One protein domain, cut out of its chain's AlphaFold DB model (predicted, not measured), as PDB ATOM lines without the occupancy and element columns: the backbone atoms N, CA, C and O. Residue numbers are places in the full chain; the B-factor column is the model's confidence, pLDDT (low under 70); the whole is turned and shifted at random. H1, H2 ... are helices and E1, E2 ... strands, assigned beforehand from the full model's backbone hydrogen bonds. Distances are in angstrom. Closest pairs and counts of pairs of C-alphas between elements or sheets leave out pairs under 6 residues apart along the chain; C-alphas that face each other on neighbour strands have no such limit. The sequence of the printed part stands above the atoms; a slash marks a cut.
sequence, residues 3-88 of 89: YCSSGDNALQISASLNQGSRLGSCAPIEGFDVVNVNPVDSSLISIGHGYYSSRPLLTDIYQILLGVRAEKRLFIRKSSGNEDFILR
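What this domain is: This is residues 3 to 88 of the 89 residues of the protein "Alpha/beta hydrolase" of Leptospira interrogans (UniProt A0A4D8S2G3). With little regular structure, this is mostly loops round a small sheet, with H1 at one end and H3 towards the other. The 86 printed residues, 34 in named elements, hold H1 E1 H2 H3 E2 E3, mixed in class; the mixed sheet runs E1 E3 E2. It is compact, radius of gyration of the C-alphas 13.0 A, spans 38 by 30 by 22 A.

How they stand to each other: H1, residues 9 to 18, is apart from H2, residues 50 to 53, and H3, residues 55 to 65. E1, residues 34 to 36, is parallel to E3, residues 85 to 87, N 36 and O 85 2.8 A apart. H3 only grazes the sheet. E2, residues 76 to 78, and E3 form a hairpin, N 77 and O 86 2.9 A apart. In H1 and H3 every O i to N i+4 pair is within hydrogen-bond range.

Where its parts are: Find C-alpha 9 at (131.505, 134.944, 79.760); H1 runs 14.1 A from there. E3 ends at (125.055, 129.903, 63.436).

The domain as a whole: The printed part has no cut. Residues 42 to 50 have pLDDT under 70.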
ATOM      1  N   TYR A   3     120.032 127.438  71.686       90.88
ATOM      2  CA  TYR A   3     121.224 128.213  71.339       90.88
ATOM      3  C   TYR A   3     122.272 128.092  72.438       90.88
ATOM      4  O   TYR A   3     121.948 128.127  73.627       90.88
ATOM      5  N   CYS A   4     123.527 127.962  72.035       89.81
ATOM      6  CA  CYS A   4     124.644 127.793  72.942       89.81
ATOM      7  C   CYS A   4     125.842 128.617  72.477       89.81
ATOM      8  O   CYS A   4     126.060 128.768  71.278       89.81
ATOM      9  N   SER A   5     126.641 129.124  73.406       87.56
ATOM     10  CA  SER A   5     127.908 129.774  73.090       87.56
ATOM     11  C   SER A   5     128.954 129.368  74.116       87.56
ATOM     12  O   SER A   5     128.821 129.629  75.310       87.56
ATOM     13  N   SER A   6     130.028 128.738  73.643       80.00
ATOM     14  CA  SER A   6     131.194 128.436  74.475       80.00
ATOM     15  C   SER A   6     131.963 129.696  74.890       80.00
ATOM     16  O   SER A   6     132.725 129.639  75.852       80.00
ATOM     17  N   GLY A   7     131.792 130.807  74.164       77.38
ATOM     18  CA  GLY A   7     132.427 132.098  74.437       77.38
ATOM     19  C   GLY A   7     131.654 132.992  75.409       77.38
ATOM     20  O   GLY A   7     132.134 134.075  75.733       77.38
ATOM     21  N   ASP A   8     130.485 132.560  75.895       78.06
ATOM     22  CA  ASP A   8     129.661 133.380  76.782       78.06
ATOM     23  C   ASP A   8     130.279 133.483  78.189       78.06
ATOM     24  O   ASP A   8     130.241 132.547  78.997       78.06
ATOM     25  N   ASN A   9     130.843 134.657  78.488       78.94
ATOM     26  CA  ASN A   9     131.505 134.944  79.760       78.94
ATOM     27  C   ASN A   9     130.567 134.794  80.968       78.94
ATOM     28  O   ASN A   9     131.005 134.335  82.025       78.94
ATOM     29  N   ALA A  10     129.279 135.128  80.839       79.31
ATOM     30  CA  ALA A  10     128.325 134.999  81.937       79.31
ATOM     31  C   ALA A  10     128.085 133.523  82.291       79.31
ATOM     32  O   ALA A  10     128.055 133.162  83.474       79.31
ATOM     33  N   LEU A  11     127.986 132.650  81.280       80.75
ATOM     34  CA  LEU A  11     127.873 131.204  81.490       80.75
ATOM     35  C   LEU A  11     129.144 130.616  82.108       80.75
ATOM     36  O   LEU A  11     129.044 129.811  83.037       80.75
ATOM     37  N   GLN A  12     130.323 131.043  81.652       82.56
ATOM     38  CA  GLN A  12     131.602 130.580  82.203       82.56
ATOM     39  C   GLN A  12     131.786 130.990  83.670       82.56
ATOM     40  O   GLN A  12     132.120 130.151  84.510       82.56
ATOM     41  N   ILE A  13     131.515 132.255  84.006       83.00
ATOM     42  CA  ILE A  13     131.591 132.754  85.389       83.00
ATOM     43  C   ILE A  13     130.597 131.994  86.274       83.00
ATOM     44  O   ILE A  13     130.951 131.526  87.356       83.00
ATOM     45  N   SER A  14     129.362 131.812  85.800       82.31
ATOM     46  CA  SER A  14     128.337 131.068  86.535       82.31
ATOM     47  C   SER A  14     128.727 129.605  86.774       82.31
ATOM     48  O   SER A  14     128.506 129.097  87.877       82.31
ATOM     49  N   ALA A  15     129.310 128.933  85.775       85.81
ATOM     50  CA  ALA A  15     129.794 127.558  85.891       85.81
ATOM     51  C   ALA A  15     130.946 127.443  86.898       85.81
ATOM     52  O   ALA A  15     130.946 126.529  87.720       85.81
ATOM     53  N   SER A  16     131.880 128.400  86.881       84.31
ATOM     54  CA  SER A  16     133.005 128.468  87.819       84.31
ATOM     55  C   SER A  16     132.537 128.625  89.271       84.31
ATOM     56  O   SER A  16     132.967 127.881  90.151       84.31
ATOM     57  N   LEU A  17     131.581 129.528  89.524       84.50
ATOM     58  CA  LEU A  17     131.065 129.784  90.875       84.50
ATOM     59  C   LEU A  17     130.212 128.640  91.437       84.50
ATOM     60  O   LEU A  17     130.167 128.452  92.649       84.50
ATOM     61  N   ASN A  18     129.516 127.896  90.575       85.06
ATOM     62  CA  ASN A  18     128.541 126.884  90.997       85.06
ATOM     63  C   ASN A  18     128.969 125.444  90.674       85.06
ATOM     64  O   ASN A  18     128.163 124.534  90.841       85.06
ATOM     65  N   GLN A  19     130.206 125.245  90.204       78.06
ATOM     66  CA  GLN A  19     130.824 123.943  89.925       78.06
ATOM     67  C   GLN A  19     129.931 122.990  89.110       78.06
ATOM     68  O   GLN A  19     129.782 121.815  89.437       78.06
ATOM     69  N   GLY A  20     129.320 123.491  88.034       78.75
ATOM     70  CA  GLY A  20     128.428 122.684  87.202       78.75
ATOM     71  C   GLY A  20     128.229 123.245  85.801       78.75
ATOM     72  O   GLY A  20     128.285 124.458  85.591       78.75
ATOM     73  N   SER A  21     127.970 122.351  84.840       74.31
ATOM     74  CA  SER A  21     127.629 122.745  83.470       74.31
ATOM     75  C   SER A  21     126.357 123.581  83.449       74.31
ATOM     76  O   SER A  21     125.377 123.284  84.138       74.31
ATOM     77  N   ARG A  22     126.363 124.629  82.627       82.38
ATOM     78  CA  ARG A  22     125.194 125.474  82.398       82.38
ATOM     79  C   ARG A  22     124.546 125.120  81.068       82.38
ATOM     80  O   ARG A  22     125.216 124.779  80.094       82.38
ATOM     81  N   LEU A  23     123.219 125.218  81.025       81.56
ATOM     82  CA  LEU A  23     122.512 125.224  79.750       81.56
ATOM     83  C   LEU A  23     123.046 126.400  78.921       81.56
ATOM     84  O   LEU A  23     123.177 127.507  79.436       81.56
ATOM     85  N   GLY A  24     123.403 126.127  77.667       82.50
ATOM     86  CA  GLY A  24     124.077 127.089  76.792       82.50
ATOM     87  C   GLY A  24     125.585 126.860  76.608       82.50
ATOM     88  O   GLY A  24     126.174 127.520  75.762       82.50
ATOM     89  N   SER A  25     126.209 125.888  77.290       83.81
ATOM     90  CA  SER A  25     127.645 125.558  77.137       83.81
ATOM     91  C   SER A  25     127.998 124.623  75.956       83.81
ATOM     92  O   SER A  25     129.060 124.013  75.956       83.81
ATOM     93  N   CYS A  26     127.123 124.495  74.955       87.69
ATOM     94  CA  CYS A  26     127.302 123.652  73.757       87.69
ATOM     95  C   CYS A  26     127.599 122.172  74.044       87.69
ATOM     96  O   CYS A  26     128.497 121.567  73.462       87.69
ATOM     97  N   ALA A  27     126.810 121.585  74.942       85.62
ATOM     98  CA  ALA A  27     126.756 120.140  75.130       85.62
ATOM     99  C   ALA A  27     125.622 119.535  74.283       85.62
ATOM    100  O   ALA A  27     124.591 120.198  74.127       85.62
ATOM    101  N   PRO A  28     125.774 118.297  73.776       84.75
ATOM    102  CA  PRO A  28     124.700 117.594  73.086       84.75
ATOM    103  C   PRO A  28     123.548 117.310  74.053       84.75
ATOM    104  O   PRO A  28     123.769 116.930  75.206       84.75
ATOM    105  N   ILE A  29     122.315 117.495  73.583       88.75
ATOM    106  CA  ILE A  29     121.095 117.233  74.354       88.75
ATOM    107  C   ILE A  29     120.136 116.453  73.459       88.75
ATOM    108  O   ILE A  29     119.689 116.960  72.432       88.75
ATOM    109  N   GLU A  30     119.798 115.225  73.852       87.62
ATOM    110  CA  GLU A  30     118.849 114.412  73.090       87.62
ATOM    111  C   GLU A  30     117.497 115.122  72.937       87.62
ATOM    112  O   GLU A  30     116.947 115.685  73.885       87.62
ATOM    113  N   GLY A  31     116.957 115.096  71.717       88.62
ATOM    114  CA  GLY A  31     115.674 115.722  71.386       88.62
ATOM    115  C   GLY A  31     115.729 117.230  71.121       88.62
ATOM    116  O   GLY A  31     114.689 117.824  70.826       88.62
ATOM    117  N   PHE A  32     116.905 117.864  71.178       89.25
ATOM    118  CA  PHE A  32     117.069 119.285  70.877       89.25
ATOM    119  C   PHE A  32     118.162 119.515  69.839       89.25
ATOM    120  O   PHE A  32     119.301 119.146  70.072       89.25
ATOM    121  N   ASP A  33     117.843 120.257  68.774       91.38
ATOM    122  CA  ASP A  33     118.877 120.832  67.907       91.38
ATOM    123  C   ASP A  33     119.697 121.863  68.700       91.38
ATOM    124  O   ASP A  33     119.182 122.943  69.033       91.38
ATOM    125  N   VAL A  34     120.950 121.540  69.009       93.44
ATOM    126  CA  VAL A  34     121.898 122.428  69.687       93.44
ATOM    127  C   VAL A  34     122.636 123.257  68.645       93.44
ATOM    128  O   VAL A  34     123.257 122.724  67.725       93.44
ATOM    129  N   VAL A  35     122.565 124.581  68.775       93.38
ATOM    130  CA  VAL A  35     123.103 125.517  67.782       93.38
ATOM    131  C   VAL A  35     124.131 126.437  68.413       93.38
ATOM    132  O   VAL A  35     123.801 127.299  69.225       93.38
ATOM    133  N   ASN A  36     125.380 126.257  67.995       92.25
ATOM    134  CA  ASN A  36     126.526 127.034  68.427       92.25
ATOM    135  C   ASN A  36     126.531 128.411  67.760       92.25
ATOM    136  O   ASN A  36     126.718 128.539  66.549       92.25
ATOM    137  N   VAL A  37     126.327 129.442  68.571       91.06
ATOM    138  CA  VAL A  37     126.301 130.850  68.165       91.06
ATOM    139  C   VAL A  37     127.600 131.577  68.493       91.06
ATOM    140  O   VAL A  37     127.704 132.772  68.238       91.06
ATOM    141  N   ASN A  38     128.623 130.871  68.981       87.62
ATOM    142  CA  ASN A  38     129.929 131.451  69.282       87.62
ATOM    143  C   ASN A  38     130.518 132.284  68.113       87.62
ATOM    144  O   ASN A  38     131.043 133.365  68.368       87.62
ATOM    145  N   PRO A  39     130.377 131.893  66.823       86.88
ATOM    146  CA  PRO A  39     130.881 132.711  65.711       86.88
ATOM    147  C   PRO A  39     130.193 134.070  65.532       86.88
ATOM    148  O   PRO A  39     130.748 134.944  64.870       86.88
ATOM    149  N   VAL A  40     128.982 134.244  66.068       83.69
ATOM    150  CA  VAL A  40     128.249 135.523  66.051       83.69
ATOM    151  C   VAL A  40     128.283 136.237  67.410       83.69
ATOM    152  O   VAL A  40     127.900 137.401  67.495       83.69
ATOM    153  N   ASP A  41     128.771 135.564  68.455       74.38
ATOM    154  CA  ASP A  41     128.952 136.067  69.826       74.38
ATOM    155  C   ASP A  41     130.309 136.754  70.057       74.38
ATOM    156  O   ASP A  41     130.585 137.281  71.126       74.38
ATOM    157  N   SER A  42     131.182 136.815  69.051       60.69
ATOM    158  CA  SER A  42     132.550 137.326  69.192       60.69
ATOM    159  C   SER A  42     132.651 138.862  69.312       60.69
ATOM    160  O   SER A  42     133.416 139.501  68.586       60.69
ATOM    161  N   SER A  43     131.887 139.489  70.210       58.28
ATOM    162  CA  SER A  43     132.106 140.875  70.620       58.28
ATOM    163  C   SER A  43     133.094 140.915  71.783       58.28
ATOM    164  O   SER A  43     132.748 140.575  72.911       58.28
ATOM    165  N   LEU A  44     134.314 141.403  71.524       54.34
ATOM    166  CA  LEU A  44     135.377 141.604  72.526       54.34
ATOM    167  C   LEU A  44     134.971 142.489  73.725       54.34
ATOM    168  O   LEU A  44     135.689 142.522  74.719       54.34
ATOM    169  N   ILE A  45     133.862 143.230  73.626       55.97
ATOM    170  CA  ILE A  45     133.428 144.235  74.613       55.97
ATOM    171  C   ILE A  45     132.169 143.770  75.375       55.97
ATOM    172  O   ILE A  45     131.777 144.374  76.372       55.97
ATOM    173  N   SER A  46     131.509 142.695  74.934       56.94
ATOM    174  CA  SER A  46     130.279 142.210  75.564       56.94
ATOM    175  C   SER A  46     130.593 141.250  76.716       56.94
ATOM    176  O   SER A  46     131.341 140.291  76.561       56.94
ATOM    177  N   ILE A  47     129.986 141.484  77.881       58.28
ATOM    178  CA  ILE A  47     130.097 140.627  79.082       58.28
ATOM    179  C   ILE A  47     129.307 139.297  78.909       58.28
ATOM    180  O   ILE A  47     129.259 138.467  79.812       58.28
ATOM    181  N   GLY A  48     128.730 139.058  77.727       59.62
ATOM    182  CA  GLY A  48     127.911 137.896  77.368       59.62
ATOM    183  C   GLY A  48     126.612 138.338  76.689       59.62
ATOM    184  O   GLY A  48     126.216 139.502  76.793       59.62
ATOM    185  N   HIS A  49     125.930 137.416  75.997       63.19
ATOM    186  CA  HIS A  49     124.564 137.595  75.470       63.19
ATOM    187  C   HIS A  49     124.342 138.650  74.358       63.19
ATOM    188  O   HIS A  49     123.223 138.783  73.856       63.19
ATOM    189  N   GLY A  50     125.364 139.381  73.900       66.25
ATOM    190  CA  GLY A  50     125.207 140.390  72.836       66.25
ATOM    191  C   GLY A  50     124.656 139.820  71.519       66.25
ATOM    192  O   GLY A  50     123.887 140.481  70.809       66.25
ATOM    193  N   TYR A  51     124.966 138.553  71.241       72.12
ATOM    194  CA  TYR A  51     124.483 137.812  70.077       72.12
ATOM    195  C   TYR A  51     122.959 137.681  69.989       72.12
ATOM    196  O   TYR A  51     122.458 137.468  68.881       72.12
ATOM    197  N   TYR A  52     122.207 137.851  71.090       74.94
ATOM    198  CA  TYR A  52     120.738 137.810  71.047       74.94
ATOM    199  C   TYR A  52     120.133 138.863  70.122       74.94
ATOM    200  O   TYR A  52     119.070 138.657  69.544       74.94
ATOM    201  N   SER A  53     120.839 139.979  69.951       80.38
ATOM    202  CA  SER A  53     120.430 141.066  69.061       80.38
ATOM    203  C   SER A  53     120.981 140.932  67.636       80.38
ATOM    204  O   SER A  53     120.713 141.780  66.784       80.38
ATOM    205  N   SER A  54     121.753 139.879  67.348       85.75
ATOM    206  CA  SER A  54     122.400 139.710  66.048       85.75
ATOM    207  C   SER A  54     121.385 139.390  64.946       85.75
ATOM    208  O   SER A  54     120.436 138.620  65.125       85.75
ATOM    209  N   ARG A  55     121.608 139.957  63.754       89.75
ATOM    210  CA  ARG A  55     120.775 139.692  62.573       89.75
ATOM    211  C   ARG A  55     120.672 138.192  62.238       89.75
ATOM    212  O   ARG A  55     119.551 137.772  61.929       89.75
ATOM    213  N   PRO A  56     121.752 137.384  62.294       92.06
ATOM    214  CA  PRO A  56     121.652 135.948  62.051       92.06
ATOM    215  C   PRO A  56     120.715 135.248  63.030       92.06
ATOM    216  O   PRO A  56     119.862 134.482  62.589       92.06
ATOM    217  N   LEU A  57     120.814 135.555  64.329       91.12
ATOM    218  CA  LEU A  57     119.982 134.909  65.343       91.12
ATOM    219  C   LEU A  57     118.513 135.297  65.193       91.12
ATOM    220  O   LEU A  57     117.651 134.427  65.161       91.12
ATOM    221  N   LEU A  58     118.223 136.593  65.046       92.19
ATOM    222  CA  LEU A  58     116.849 137.061  64.868       92.19
ATOM    223  C   LEU A  58     116.213 136.444  63.618       92.19
ATOM    224  O   LEU A  58     115.077 135.977  63.669       92.19
ATOM    225  N   THR A  59     116.952 136.387  62.507       94.62
ATOM    226  CA  THR A  59     116.466 135.758  61.269       94.62
ATOM    227  C   THR A  59     116.198 134.268  61.465       94.62
ATOM    228  O   THR A  59     115.198 133.754  60.970       94.62
ATOM    229  N   ASP A  60     117.076 133.576  62.188       94.62
ATOM    230  CA  ASP A  60     116.919 132.159  62.483       94.62
ATOM    231  C   ASP A  60     115.686 131.892  63.369       94.62
ATOM    232  O   ASP A  60     114.886 131.019  63.038       94.62
ATOM    233  N   ILE A  61     115.448 132.718  64.398       93.75
ATOM    234  CA  ILE A  61     114.228 132.674  65.225       93.75
ATOM    235  C   ILE A  61     112.975 132.853  64.363       93.75
ATOM    236  O   ILE A  61     112.036 132.065  64.473       93.75
ATOM    237  N   TYR A  62     112.957 133.839  63.460       95.94
ATOM    238  CA  TYR A  62     111.832 134.016  62.537       95.94
ATOM    239  C   TYR A  62     111.604 132.782  61.658       95.94
ATOM    240  O   TYR A  62     110.463 132.383  61.439       95.94
ATOM    241  N   GLN A  63     112.667 132.140  61.175       95.62
ATOM    242  CA  GLN A  63     112.552 130.937  60.351       95.62
ATOM    243  C   GLN A  63     112.028 129.730  61.137       95.62
ATOM    244  O   GLN A  63     111.250 128.956  60.582       95.62
ATOM    245  N   ILE A  64     112.358 129.608  62.427       94.31
ATOM    246  CA  ILE A  64     111.751 128.608  63.322       94.31
ATOM    247  C   ILE A  64     110.247 128.843  63.448       94.31
ATOM    248  O   ILE A  64     109.471 127.901  63.301       94.31
ATOM    249  N   LEU A  65     109.828 130.091  63.689       95.44
ATOM    250  CA  LEU A  65     108.407 130.442  63.819       95.44
ATOM    251  C   LEU A  65     107.618 130.148  62.534       95.44
ATOM    252  O   LEU A  65     106.442 129.806  62.597       95.44
ATOM    253  N   LEU A  66     108.276 130.231  61.376       96.75
ATOM    254  CA  LEU A  66     107.717 129.864  60.073       96.75
ATOM    255  C   LEU A  66     107.783 128.352  59.772       96.75
ATOM    256  O   LEU A  66     107.383 127.930  58.689       96.75
ATOM    257  N   GLY A  67     108.293 127.530  60.692       95.12
ATOM    258  CA  GLY A  67     108.401 126.078  60.524       95.12
ATOM    259  C   GLY A  67     109.507 125.632  59.560       95.12
ATOM    260  O   GLY A  67     109.478 124.506  59.056       95.12
ATOM    261  N   VAL A  68     110.489 126.491  59.273       96.19
ATOM    262  CA  VAL A  68     111.627 126.140  58.414       96.19
ATOM    263  C   VAL A  68     112.550 125.186  59.170       96.19
ATOM    264  O   VAL A  68     113.100 125.519  60.219       96.19
ATOM    265  N   ARG A  69     112.748 123.989  58.608       92.38
ATOM    266  CA  ARG A  69     113.649 122.967  59.163       92.38
ATOM    267  C   ARG A  69     115.088 123.455  59.261       92.38
ATOM    268  O   ARG A  69     115.534 124.239  58.422       92.38
ATOM    269  N   ALA A  70     115.824 122.916  60.233       90.69
ATOM    270  CA  ALA A  70     117.153 123.379  60.601       90.69
ATOM    271  C   ALA A  70     118.122 123.514  59.417       90.69
ATOM    272  O   ALA A  70     118.764 124.550  59.258       90.69
ATOM    273  N   GLU A  71     118.150 122.517  58.539       91.00
ATOM    274  CA  GLU A  71     119.054 122.405  57.389       91.00
ATOM    275  C   GLU A  71     118.706 123.361  56.241       91.00
ATOM    276  O   GLU A  71     119.450 123.460  55.264       91.00
ATOM    277  N   LYS A  72     117.547 124.022  56.314       94.62
ATOM    278  CA  LYS A  72     117.065 124.988  55.318       94.62
ATOM    279  C   LYS A  72     117.144 126.431  55.805       94.62
ATOM    280  O   LYS A  72     116.803 127.332  55.040       94.62
ATOM    281  N   ARG A  73     117.587 126.663  57.044       94.88
ATOM    282  CA  ARG A  73     117.696 128.010  57.609       94.88
ATOM    283  C   ARG A  73     118.930 128.734  57.079       94.88
ATOM    284  O   ARG A  73     119.990 128.136  56.920       94.88
ATOM    285  N   LEU A  74     118.787 130.029  56.795       95.88
ATOM    286  CA  LEU A  74     119.753 130.820  56.009       95.88
ATOM    287  C   LEU A  74     121.166 130.828  56.605       95.88
ATOM    288  O   LEU A  74     122.157 130.693  55.886       95.88
ATOM    289  N   PHE A  75     121.238 131.008  57.920       94.94
ATOM    290  CA  PHE A  75     122.481 131.239  58.651       94.94
ATOM    291  C   PHE A  75     122.967 129.999  59.403       94.94
ATOM    292  O   PHE A  75     123.920 130.077  60.173       94.94
ATOM    293  N   ILE A  76     122.331 128.851  59.172       95.00
ATOM    294  CA  ILE A  76     122.672 127.592  59.820       95.00
ATOM    295  C   ILE A  76     123.614 126.779  58.936       95.00
ATOM    296  O   ILE A  76     123.467 126.692  57.715       95.00
ATOM    297  N   ARG A  77     124.600 126.155  59.574       94.75
ATOM    298  CA  ARG A  77     125.462 125.129  58.987       94.75
ATOM    299  C   ARG A  77     125.490 123.922  59.917       94.75
ATOM    300  O   ARG A  77     125.508 124.096  61.127       94.75
ATOM    301  N   LYS A  78     125.537 122.707  59.370       93.81
ATOM    302  CA  LYS A  78     125.777 121.501  60.174       93.81
ATOM    303  C   LYS A  78     127.148 121.584  60.850       93.81
ATOM    304  O   LYS A  78     128.125 121.949  60.187       93.81
ATOM    305  N   SER A  79     127.206 121.282  62.142       92.00
ATOM    306  CA  SER A  79     128.468 121.257  62.874       92.00
ATOM    307  C   SER A  79     129.230 119.954  62.629       92.00
ATOM    308  O   SER A  79     128.661 118.942  62.213       92.00
ATOM    309  N   SER A  80     130.531 120.001  62.903       90.25
ATOM    310  CA  SER A  80     131.399 118.827  63.041       90.25
ATOM    311  C   SER A  80     131.806 118.582  64.507       90.25
ATOM    312  O   SER A  80     132.667 117.744  64.753       90.25
ATOM    313  N   GLY A  81     131.259 119.366  65.446       86.69
ATOM    314  CA  GLY A  81     131.579 119.358  66.876       86.69
ATOM    315  C   GLY A  81     130.555 118.612  67.738       86.69
ATOM    316  O   GLY A  81     129.947 117.642  67.294       86.69
ATOM    317  N   ASN A  82     130.395 119.070  68.984       86.06
ATOM    318  CA  ASN A  82     129.501 118.473  69.989       86.06
ATOM    319  C   ASN A  82     128.049 118.968  69.879       86.06
ATOM    320  O   ASN A  82     127.131 118.364  70.424       86.06
ATOM    321  N   GLU A  83     127.858 120.093  69.210       91.19
ATOM    322  CA  GLU A  83     126.588 120.682  68.814       91.19
ATOM    323  C   GLU A  83     126.107 120.131  67.459       91.19
ATOM    324  O   GLU A  83     126.901 119.635  66.661       91.19
ATOM    325  N   ASP A  84     124.825 120.288  67.138       93.88
ATOM    326  CA  ASP A  84     124.271 119.830  65.856       93.88
ATOM    327  C   ASP A  84     124.537 120.828  64.723       93.88
ATOM    328  O   ASP A  84     124.806 120.464  63.570       93.88
ATOM    329  N   PHE A  85     124.481 122.120  65.052       95.06
ATOM    330  CA  PHE A  85     124.571 123.207  64.087       95.06
ATOM    331  C   PHE A  85     125.423 124.370  64.589       95.06
ATOM    332  O   PHE A  85     125.629 124.561  65.781       95.06
ATOM    333  N   ILE A  86     125.876 125.191  63.649       94.25
ATOM    334  CA  ILE A  86     126.598 126.436  63.882       94.25
ATOM    335  C   ILE A  86     125.817 127.567  63.212       94.25
ATOM    336  O   ILE A  86     125.453 127.461  62.036       94.25
ATOM    337  N   LEU A  87     125.592 128.650  63.953       93.56
ATOM    338  CA  LEU A  87     125.055 129.903  63.436       93.56
ATOM    339  C   LEU A  87     126.208 130.793  62.957       93.56
ATOM    340  O   LEU A  87     127.178 131.016  63.684       93.56
ATOM    341  N   ARG A  88     126.108 131.301  61.730       90.62
ATOM    342  CA  ARG A  88     127.140 132.127  61.083       90.62
ATOM    343  C   ARG A  88     126.562 133.425  60.523       90.62
ATOM    344  O   ARG A  88     125.365 133.501  60.262       90.62
TER     345      ARG A  88